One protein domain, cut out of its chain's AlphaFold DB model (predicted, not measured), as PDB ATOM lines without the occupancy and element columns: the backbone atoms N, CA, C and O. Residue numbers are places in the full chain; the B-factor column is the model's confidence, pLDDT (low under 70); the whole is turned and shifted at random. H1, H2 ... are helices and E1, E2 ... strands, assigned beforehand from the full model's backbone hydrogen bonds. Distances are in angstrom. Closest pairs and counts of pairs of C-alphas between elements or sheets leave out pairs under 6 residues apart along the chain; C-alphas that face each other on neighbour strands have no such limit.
ATOM      1  N   CYS A   2      32.116  53.958  21.562       75.50
ATOM      2  CA  CYS A   2      32.567  54.410  22.879       75.50
ATOM      3  C   CYS A   2      32.998  53.213  23.749       75.50
ATOM      4  O   CYS A   2      32.174  52.358  24.067       75.50
ATOM      5  N   LYS A   3      34.274  53.156  24.165       84.56
ATOM      6  CA  LYS A   3      34.817  52.040  24.970       84.56
ATOM      7  C   LYS A   3      34.033  51.792  26.264       84.56
ATOM      8  O   LYS A   3      33.840  50.646  26.640       84.56
ATOM      9  N   ILE A   4      33.521  52.853  26.889       90.25
ATOM     10  CA  ILE A   4      32.754  52.781  28.144       90.25
ATOM     11  C   ILE A   4      31.468  51.959  27.970       90.25
ATOM     12  O   ILE A   4      31.123  51.158  28.834       90.25
ATOM     13  N   LEU A   5      30.768  52.119  26.841       90.88
ATOM     14  CA  LEU A   5      29.539  51.365  26.574       90.88
ATOM     15  C   LEU A   5      29.820  49.880  26.340       90.88
ATOM     16  O   LEU A   5      29.021  49.044  26.747       90.88
ATOM     17  N   LEU A   6      30.954  49.555  25.719       91.12
ATOM     18  CA  LEU A   6      31.371  48.173  25.503       91.12
ATOM     19  C   LEU A   6      31.712  47.477  26.821       91.12
ATOM     20  O   LEU A   6      31.226  46.377  27.064       91.12
ATOM     21  N   THR A   7      32.456  48.145  27.705       91.88
ATOM     22  CA  THR A   7      32.723  47.628  29.056       91.88
ATOM     23  C   THR A   7      31.425  47.417  29.834       91.88
ATOM     24  O   THR A   7      31.224  46.362  30.424       91.88
ATOM     25  N   GLY A   8      30.483  48.364  29.764       93.19
ATOM     26  CA  GLY A   8      29.175  48.203  30.405       93.19
ATOM     27  C   GLY A   8      28.341  47.055  29.825       93.19
ATOM     28  O   GLY A   8      27.607  46.392  30.555       93.19
ATOM     29  N   ALA A   9      28.455  46.790  28.521       93.00
ATOM     30  CA  ALA A   9      27.794  45.654  27.882       93.00
ATOM     31  C   ALA A   9      28.371  44.303  28.346       93.00
ATOM     32  O   ALA A   9      27.608  43.353  28.534       93.00
ATOM     33  N   GLU A  10      29.687  44.230  28.555       94.19
ATOM     34  CA  GLU A  10      30.383  43.060  29.106       94.19
ATOM     35  C   GLU A  10      30.032  42.841  30.587       94.19
ATOM     36  O   GLU A  10      29.667  41.731  30.973       94.19
ATOM     37  N   GLU A  11      30.018  43.901  31.404       93.94
ATOM     38  CA  GLU A  11      29.580  43.841  32.810       93.94
ATOM     39  C   GLU A  11      28.142  43.322  32.950       93.94
ATOM     40  O   GLU A  11      27.847  42.504  33.824       93.94
ATOM     41  N   LEU A  12      27.245  43.761  32.060       93.31
ATOM     42  CA  LEU A  12      25.855  43.306  32.007       93.31
ATOM     43  C   LEU A  12      25.678  41.932  31.341       93.31
ATOM     44  O   LEU A  12      24.547  41.442  31.277       93.31
ATOM     45  N   ARG A  13      26.761  41.315  30.846       93.19
ATOM     46  CA  ARG A  13      26.766  40.028  30.128       93.19
ATOM     47  C   ARG A  13      25.719  39.969  29.019       93.19
ATOM     48  O   ARG A  13      24.973  38.994  28.881       93.19
ATOM     49  N   ILE A  14      25.626  41.044  28.237       92.00
ATOM     50  CA  ILE A  14      24.674  41.118  27.129       92.00
ATOM     51  C   ILE A  14      25.020  40.023  26.119       92.00
ATOM     52  O   ILE A  14      26.164  39.896  25.693       92.00
ATOM     53  N   LYS A  15      24.029  39.223  25.724       91.00
ATOM     54  CA  LYS A  15      24.218  38.182  24.711       91.00
ATOM     55  C   LYS A  15      24.080  38.775  23.313       91.00
ATOM     56  O   LYS A  15      23.096  39.460  23.035       91.00
ATOM     57  N   LYS A  16      25.041  38.487  22.439       91.56
ATOM     58  CA  LYS A  16      25.097  38.953  21.049       91.56
ATOM     59  C   LYS A  16      25.328  37.790  20.092       91.56
ATOM     60  O   LYS A  16      25.879  36.760  20.479       91.56
ATOM     61  N   SER A  17      24.883  37.964  18.851       90.00
ATOM     62  CA  SER A  17      25.051  36.965  17.799       90.00
ATOM     63  C   SER A  17      26.501  36.910  17.326       90.00
ATOM     64  O   SER A  17      27.112  37.948  17.063       90.00
ATOM     65  N   LEU A  18      27.043  35.701  17.213       91.06
ATOM     66  CA  LEU A  18      28.343  35.453  16.598       91.06
ATOM     67  C   LEU A  18      28.232  35.450  15.074       91.06
ATOM     68  O   LEU A  18      27.189  35.107  14.510       91.06
ATOM     69  N   LEU A  19      29.342  35.768  14.412       89.88
ATOM     70  CA  LEU A  19      29.475  35.597  12.971       89.88
ATOM     71  C   LEU A  19      29.216  34.129  12.577       89.88
ATOM     72  O   LEU A  19      29.661  33.211  13.278       89.88
ATOM     73  N   PRO A  20      28.557  33.882  11.433       87.81
ATOM     74  CA  PRO A  20      28.233  32.527  10.983       87.81
ATOM     75  C   PRO A  20      29.483  31.659  10.766       87.81
ATOM     76  O   PRO A  20      29.435  30.450  10.974       87.81
ATOM     77  N   GLU A  21      30.617  32.274  10.424       89.00
ATOM     78  CA  GLU A  21      31.914  31.602  10.250       89.00
ATOM     79  C   GLU A  21      32.467  31.006  11.556       89.00
ATOM     80  O   GLU A  21      33.211  30.030  11.529       89.00
ATOM     81  N   HIS A  22      32.061  31.550  12.707       84.88
ATOM     82  CA  HIS A  22      32.541  31.158  14.036       84.88
ATOM     83  C   HIS A  22      31.543  30.261  14.788       84.88
ATOM     84  O   HIS A  22      31.582  30.169  16.013       84.88
ATOM     85  N   GLY A  23      30.634  29.597  14.065       81.50
ATOM     86  CA  GLY A  23      29.625  28.690  14.629       81.50
ATOM     87  C   GLY A  23      28.267  29.338  14.918       81.50
ATOM     88  O   GLY A  23      27.316  28.621  15.227       81.50
ATOM     89  N   GLY A  24      28.148  30.662  14.757       85.50
ATOM     90  CA  GLY A  24      26.900  31.403  14.955       85.50
ATOM     91  C   GLY A  24      26.326  31.295  16.376       85.50
ATOM     92  O   GLY A  24      27.024  30.978  17.337       85.50
ATOM     93  N   GLY A  25      25.027  31.573  16.509       87.38
ATOM     94  CA  GLY A  25      24.321  31.533  17.794       87.38
ATOM     95  C   GLY A  25      24.587  32.749  18.688       87.38
ATOM     96  O   GLY A  25      25.250  33.702  18.285       87.38
ATOM     97  N   LEU A  26      24.031  32.722  19.903       89.00
ATOM     98  CA  LEU A  26      24.167  33.792  20.893       89.00
ATOM     99  C   LEU A  26      25.250  33.454  21.923       89.00
ATOM    100  O   LEU A  26      25.204  32.399  22.556       89.00
ATOM    101  N   ARG A  27      26.172  34.390  22.156       91.31
ATOM    102  CA  ARG A  27      27.209  34.294  23.192       91.31
ATOM    103  C   ARG A  27      27.247  35.566  24.031       91.31
ATOM    104  O   ARG A  27      26.892  36.639  23.548       91.31
ATOM    105  N   GLU A  28      27.640  35.442  25.298       92.38
ATOM    106  CA  GLU A  28      27.913  36.604  26.149       92.38
ATOM    107  C   GLU A  28      29.009  37.463  25.518       92.38
ATOM    108  O   GLU A  28      30.033  36.950  25.063       92.38
ATOM    109  N   PHE A  29      28.752  38.762  25.454       92.31
ATOM    110  CA  PHE A  29      29.662  39.724  24.872       92.31
ATOM    111  C   PHE A  29      30.930  39.867  25.719       92.31
ATOM    112  O   PHE A  29      30.840  40.026  26.936       92.31
ATOM    113  N   SER A  30      32.090  39.863  25.060       91.50
ATOM    114  CA  SER A  30      33.373  40.206  25.670       91.50
ATOM    115  C   SER A  30      34.129  41.195  24.794       91.50
ATOM    116  O   SER A  30      34.121  41.084  23.563       91.50
ATOM    117  N   VAL A  31      34.778  42.169  25.435       89.94
ATOM    118  CA  VAL A  31      35.519  43.232  24.743       89.94
ATOM    119  C   VAL A  31      36.768  42.681  24.054       89.94
ATOM    120  O   VAL A  31      37.114  43.145  22.967       89.94
ATOM    121  N   ASP A  32      37.406  41.666  24.636       89.12
ATOM    122  CA  ASP A  32      38.615  41.047  24.081       89.12
ATOM    123  C   ASP A  32      38.325  40.295  22.773       89.12
ATOM    124  O   ASP A  32      39.136  40.288  21.847       89.12
ATOM    125  N   GLU A  33      37.133  39.710  22.663       88.62
ATOM    126  CA  GLU A  33      36.694  38.905  21.521       88.62
ATOM    127  C   GLU A  33      35.756  39.674  20.568       88.62
ATOM    128  O   GLU A  33      34.946  39.086  19.847       88.62
ATOM    129  N   PHE A  34      35.864  41.004  20.538       86.56
ATOM    130  CA  PHE A  34      34.955  41.896  19.812       86.56
ATOM    131  C   PHE A  34      34.750  41.526  18.334       86.56
ATOM    132  O   PHE A  34      33.635  41.616  17.830       86.56
ATOM    133  N   SER A  35      35.794  41.067  17.638       87.19
ATOM    134  CA  SER A  35      35.736  40.735  16.206       87.19
ATOM    135  C   SER A  35      34.934  39.472  15.869       87.19
ATOM    136  O   SER A  35      34.698  39.218  14.692       87.19
ATOM    137  N   LEU A  36      34.545  38.662  16.859       88.19
ATOM    138  CA  LEU A  36      33.763  37.439  16.635       88.19
ATOM    139  C   LEU A  36      32.264  37.714  16.453       88.19
ATOM    140  O   LEU A  36      31.531  36.845  15.975       88.19
ATOM    141  N   PHE A  37      31.801  38.894  16.866       89.12
ATOM    142  CA  PHE A  37      30.388  39.246  16.882       89.12
ATOM    143  C   PHE A  37      29.933  39.864  15.558       89.12
ATOM    144  O   PHE A  37      30.705  40.487  14.829       89.12
ATOM    145  N   ASP A  38      28.655  39.683  15.246       85.25
ATOM    146  CA  ASP A  38      28.040  40.262  14.055       85.25
ATOM    147  C   ASP A  38      27.736  41.765  14.241       85.25
ATOM    148  O   ASP A  38      27.577  42.256  15.361       85.25
ATOM    149  N   ASN A  39      27.642  42.508  13.133       82.88
ATOM    150  CA  ASN A  39      27.298  43.941  13.073       82.88
ATOM    151  C   ASN A  39      28.204  44.888  13.878       82.88
ATOM    152  O   ASN A  39      27.848  46.032  14.149       82.88
ATOM    153  N   VAL A  40      29.417  44.447  14.195       78.38
ATOM    154  CA  VAL A  40      30.424  45.187  14.968       78.38
ATOM    155  C   VAL A  40      30.793  46.551  14.362       78.38
ATOM    156  O   VAL A  40      31.144  47.491  15.081       78.38
ATOM    157  N   MET A  41      30.694  46.682  13.039       77.00
ATOM    158  CA  MET A  41      31.080  47.898  12.317       77.00
ATOM    159  C   MET A  41      30.083  49.050  12.488       77.00
ATOM    160  O   MET A  41      30.472  50.207  12.325       77.00
ATOM    161  N   ASP A  42      28.824  48.760  12.830       82.06
ATOM    162  CA  ASP A  42      27.795  49.777  13.033       82.06
ATOM    163  C   ASP A  42      27.416  49.874  14.515       82.06
ATOM    164  O   ASP A  42      26.739  49.021  15.082       82.06
ATOM    165  N   GLU A  43      27.831  50.968  15.148       77.50
ATOM    166  CA  GLU A  43      27.569  51.250  16.561       77.50
ATOM    167  C   GLU A  43      26.082  51.340  16.911       77.50
ATOM    168  O   GLU A  43      25.709  51.047  18.047       77.50
ATOM    169  N   LYS A  44      25.223  51.728  15.961       77.62
ATOM    170  CA  LYS A  44      23.778  51.823  16.203       77.62
ATOM    171  C   LYS A  44      23.084  50.469  16.112       77.62
ATOM    172  O   LYS A  44      22.094  50.274  16.811       77.62
ATOM    173  N   LEU A  45      23.584  49.570  15.265       81.94
ATOM    174  CA  LEU A  45      23.037  48.223  15.102       81.94
ATOM    175  C   LEU A  45      23.594  47.263  16.154       81.94
ATOM    176  O   LEU A  45      22.865  46.418  16.663       81.94
ATOM    177  N   PHE A  46      24.868  47.422  16.519       89.19
ATOM    178  CA  PHE A  46      25.508  46.562  17.504       89.19
ATOM    179  C   PHE A  46      24.865  46.696  18.891       89.19
ATOM    180  O   PHE A  46      24.531  45.688  19.516       89.19
ATOM    181  N   LEU A  47      24.651  47.930  19.365       90.06
ATOM    182  CA  LEU A  47      23.941  48.215  20.613       90.06
ATOM    183  C   LEU A  47      22.633  48.951  20.327       90.06
ATOM    184  O   LEU A  47      22.624  50.125  19.947       90.06
ATOM    185  N   SER A  48      21.519  48.280  20.610       89.44
ATOM    186  CA  SER A  48      20.184  48.859  20.479       89.44
ATOM    187  C   SER A  48      19.988  50.059  21.415       89.44
ATOM    188  O   SER A  48      20.699  50.259  22.406       89.44
ATOM    189  N   THR A  49      18.994  50.898  21.124       88.25
ATOM    190  CA  THR A  49      18.648  52.043  21.984       88.25
ATOM    191  C   THR A  49      18.261  51.594  23.394       88.25
ATOM    192  O   THR A  49      18.709  52.204  24.369       88.25
ATOM    193  N   SER A  50      17.521  50.485  23.517       90.94
ATOM    194  CA  SER A  50      17.174  49.914  24.822       90.94
ATOM    195  C   SER A  50      18.408  49.449  25.599       90.94
ATOM    196  O   SER A  50      18.489  49.695  26.802       90.94
ATOM    197  N   GLU A  51      19.370  48.789  24.952       92.31
ATOM    198  CA  GLU A  51      20.587  48.304  25.621       92.31
ATOM    199  C   GLU A  51      21.471  49.460  26.080       92.31
ATOM    200  O   GLU A  51      21.925  49.460  27.221       92.31
ATOM    201  N   ARG A  52      21.653  50.485  25.238       91.81
ATOM    202  CA  ARG A  52      22.415  51.692  25.599       91.81
ATOM    203  C   ARG A  52      21.811  52.389  26.808       91.81
ATOM    204  O   ARG A  52      22.521  52.707  27.757       91.81
ATOM    205  N   SER A  53      20.491  52.569  26.804       92.94
ATOM    206  CA  SER A  53      19.772  53.118  27.951       92.94
ATOM    207  C   SER A  53      19.958  52.263  29.206       92.94
ATOM    208  O   SER A  53      20.107  52.808  30.297       92.94
ATOM    209  N   ASN A  54      19.929  50.936  29.071       93.25
ATOM    210  CA  ASN A  54      20.082  50.025  30.200       93.25
ATOM    211  C   ASN A  54      21.508  50.059  30.776       93.25
ATOM    212  O   ASN A  54      21.667  50.084  31.992       93.25
ATOM    213  N   ILE A  55      22.532  50.142  29.919       94.94
ATOM    214  CA  ILE A  55      23.938  50.311  30.322       94.94
ATOM    215  C   ILE A  55      24.121  51.622  31.095       94.94
ATOM    216  O   ILE A  55      24.679  51.628  32.188       94.94
ATOM    217  N   VAL A  56      23.600  52.735  30.568       94.56
ATOM    218  CA  VAL A  56      23.682  54.037  31.248       94.56
ATOM    219  C   VAL A  56      22.942  54.004  32.584       94.56
ATOM    220  O   VAL A  56      23.456  54.496  33.585       94.56
ATOM    221  N   HIS A  57      21.758  53.392  32.630       94.12
ATOM    222  CA  HIS A  57      21.008  53.234  33.873       94.12
ATOM    223  C   HIS A  57      21.770  52.389  34.902       94.12
ATOM    224  O   HIS A  57      21.824  52.761  36.072       94.12
ATOM    225  N   HIS A  58      22.402  51.295  34.467       94.00
ATOM    226  CA  HIS A  58      23.257  50.468  35.315       94.00
ATOM    227  C   HIS A  58      24.413  51.281  35.902       94.00
ATOM    228  O   HIS A  58      24.606  51.249  37.115       94.00
ATOM    229  N   PHE A  59      25.109  52.075  35.083       94.19
ATOM    230  CA  PHE A  59      26.180  52.945  35.568       94.19
ATOM    231  C   PHE A  59      25.684  53.989  36.564       94.19
ATOM    232  O   PHE A  59      26.291  54.161  37.614       94.19
ATOM    233  N   LEU A  60      24.555  54.647  36.296       93.19
ATOM    234  CA  LEU A  60      23.972  55.603  37.242       93.19
ATOM    235  C   LEU A  60      23.643  54.941  38.587       93.19
ATOM    236  O   LEU A  60      23.908  55.515  39.640       93.19
ATOM    237  N   MET A  61      23.102  53.721  38.570       91.38
ATOM    238  CA  MET A  61      22.760  52.979  39.786       91.38
ATOM    239  C   MET A  61      23.980  52.363  40.489       91.38
ATOM    240  O   MET A  61      23.924  52.099  41.694       91.38
ATOM    241  N   SER A  62      25.086  52.151  39.772       91.12
ATOM    242  CA  SER A  62      26.342  51.664  40.342       91.12
ATOM    243  C   SER A  62      27.199  52.774  40.955       91.12
ATOM    244  O   SER A  62      28.081  52.458  41.748       91.12
ATOM    245  N   LEU A  63      26.906  54.057  40.698       90.44
ATOM    246  CA  LEU A  63      27.605  55.188  41.318       90.44
ATOM    247  C   LEU A  63      27.549  55.127  42.857       90.44
ATOM    248  O   LEU A  63      26.476  55.169  43.472       90.44
TER     249      LEU A  63
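What this domain is: This is residues 2 to 63 of the 198 residues of the protein "Anoctamin" of Schistosoma mattheei (UniProt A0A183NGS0). Two helices, H1 and H3, cross nearly at right angles, and a small two-stranded hairpin, E1 and E2, reaches away from them toward the opposite end of a rod-shaped whole. H3 makes one end of the rod and the turn of the hairpin, residues 18 to 25, the other, while the unnamed stretch 29 to 42 folds back from the hairpin to the short helix H2. The printed part has 62 residues, with three named helices and two named strands in the order H1, E1, E2, H2, H3; the sheet has the order E1 - E2 and is antiparallel. The class is mostly helix, with helices holding 27 and strands 6 of the 33 residues in named elements. The whole is compact, with a radius of gyration of the C-alphas of 11.7 A and spans of 39 by 18 by 17 A.

Where its parts are: H1 is residues 3 to 11, 12.5 A from first to last C-alpha, and begins with the C-alpha of Lys 3 at (34.817, 52.040, 24.970). E1 follows as residues 15 to 17, 7.1 A long. E2 is residues 26 to 28, 7.0 A long, and begins with the C-alpha of Leu 26 at (24.167, 33.792, 20.893). H2 is residues 43 to 46, 5.2 A long. H3, residues 49 to 62, is the longest helix at 19.9 A and ends with the C-alpha of Ser 62 at (26.342, 51.664, 40.342).

How they stand to each other: H1 and H3 touch, with 6 pairs of C-alphas within 8 A, and their closest C-alphas, those of Gly 8 and Ile 55, are 5.6 A apart. Their lines stand about perpendicular, at 80 degrees. The closest C-alphas of H1 and E2 are those of Glu 10 and Glu 28, at 7.5 A. E1 and E2 form a hairpin of antiparallel strands, with 137 degrees between their directions; N 16 and O 27 are 2.8 A apart and N 27 and O 16 are 2.9 A apart, both within hydrogen-bond range. H2 touches no helix: it is apart from H1, and H2 and H3 meet only through their link. E1 and H2 are only just apart, at 8.4 A, and H3 is apart from both strands. In H1 and H3 every O i to N i+4 pair is within hydrogen-bond range; H2, with 4 residues, is too short for such a pair, and its 1 pair of O i and N i+3 is not within range.

The domain as a whole: The C-alphas farthest apart, those of Glu 21 and Leu 63, are 39.2 A from each other. The printed part runs from residue 2 to 63 and has no cut. The link from E2 to H2 is long, with 14 residues; the link from E1 to E2 is short, with 8, and those from H1 to E1 and from H2 to H3 are tight. The mean pLDDT of the printed part is 89.0, that of H2 is 82, and no printed residue is under 70.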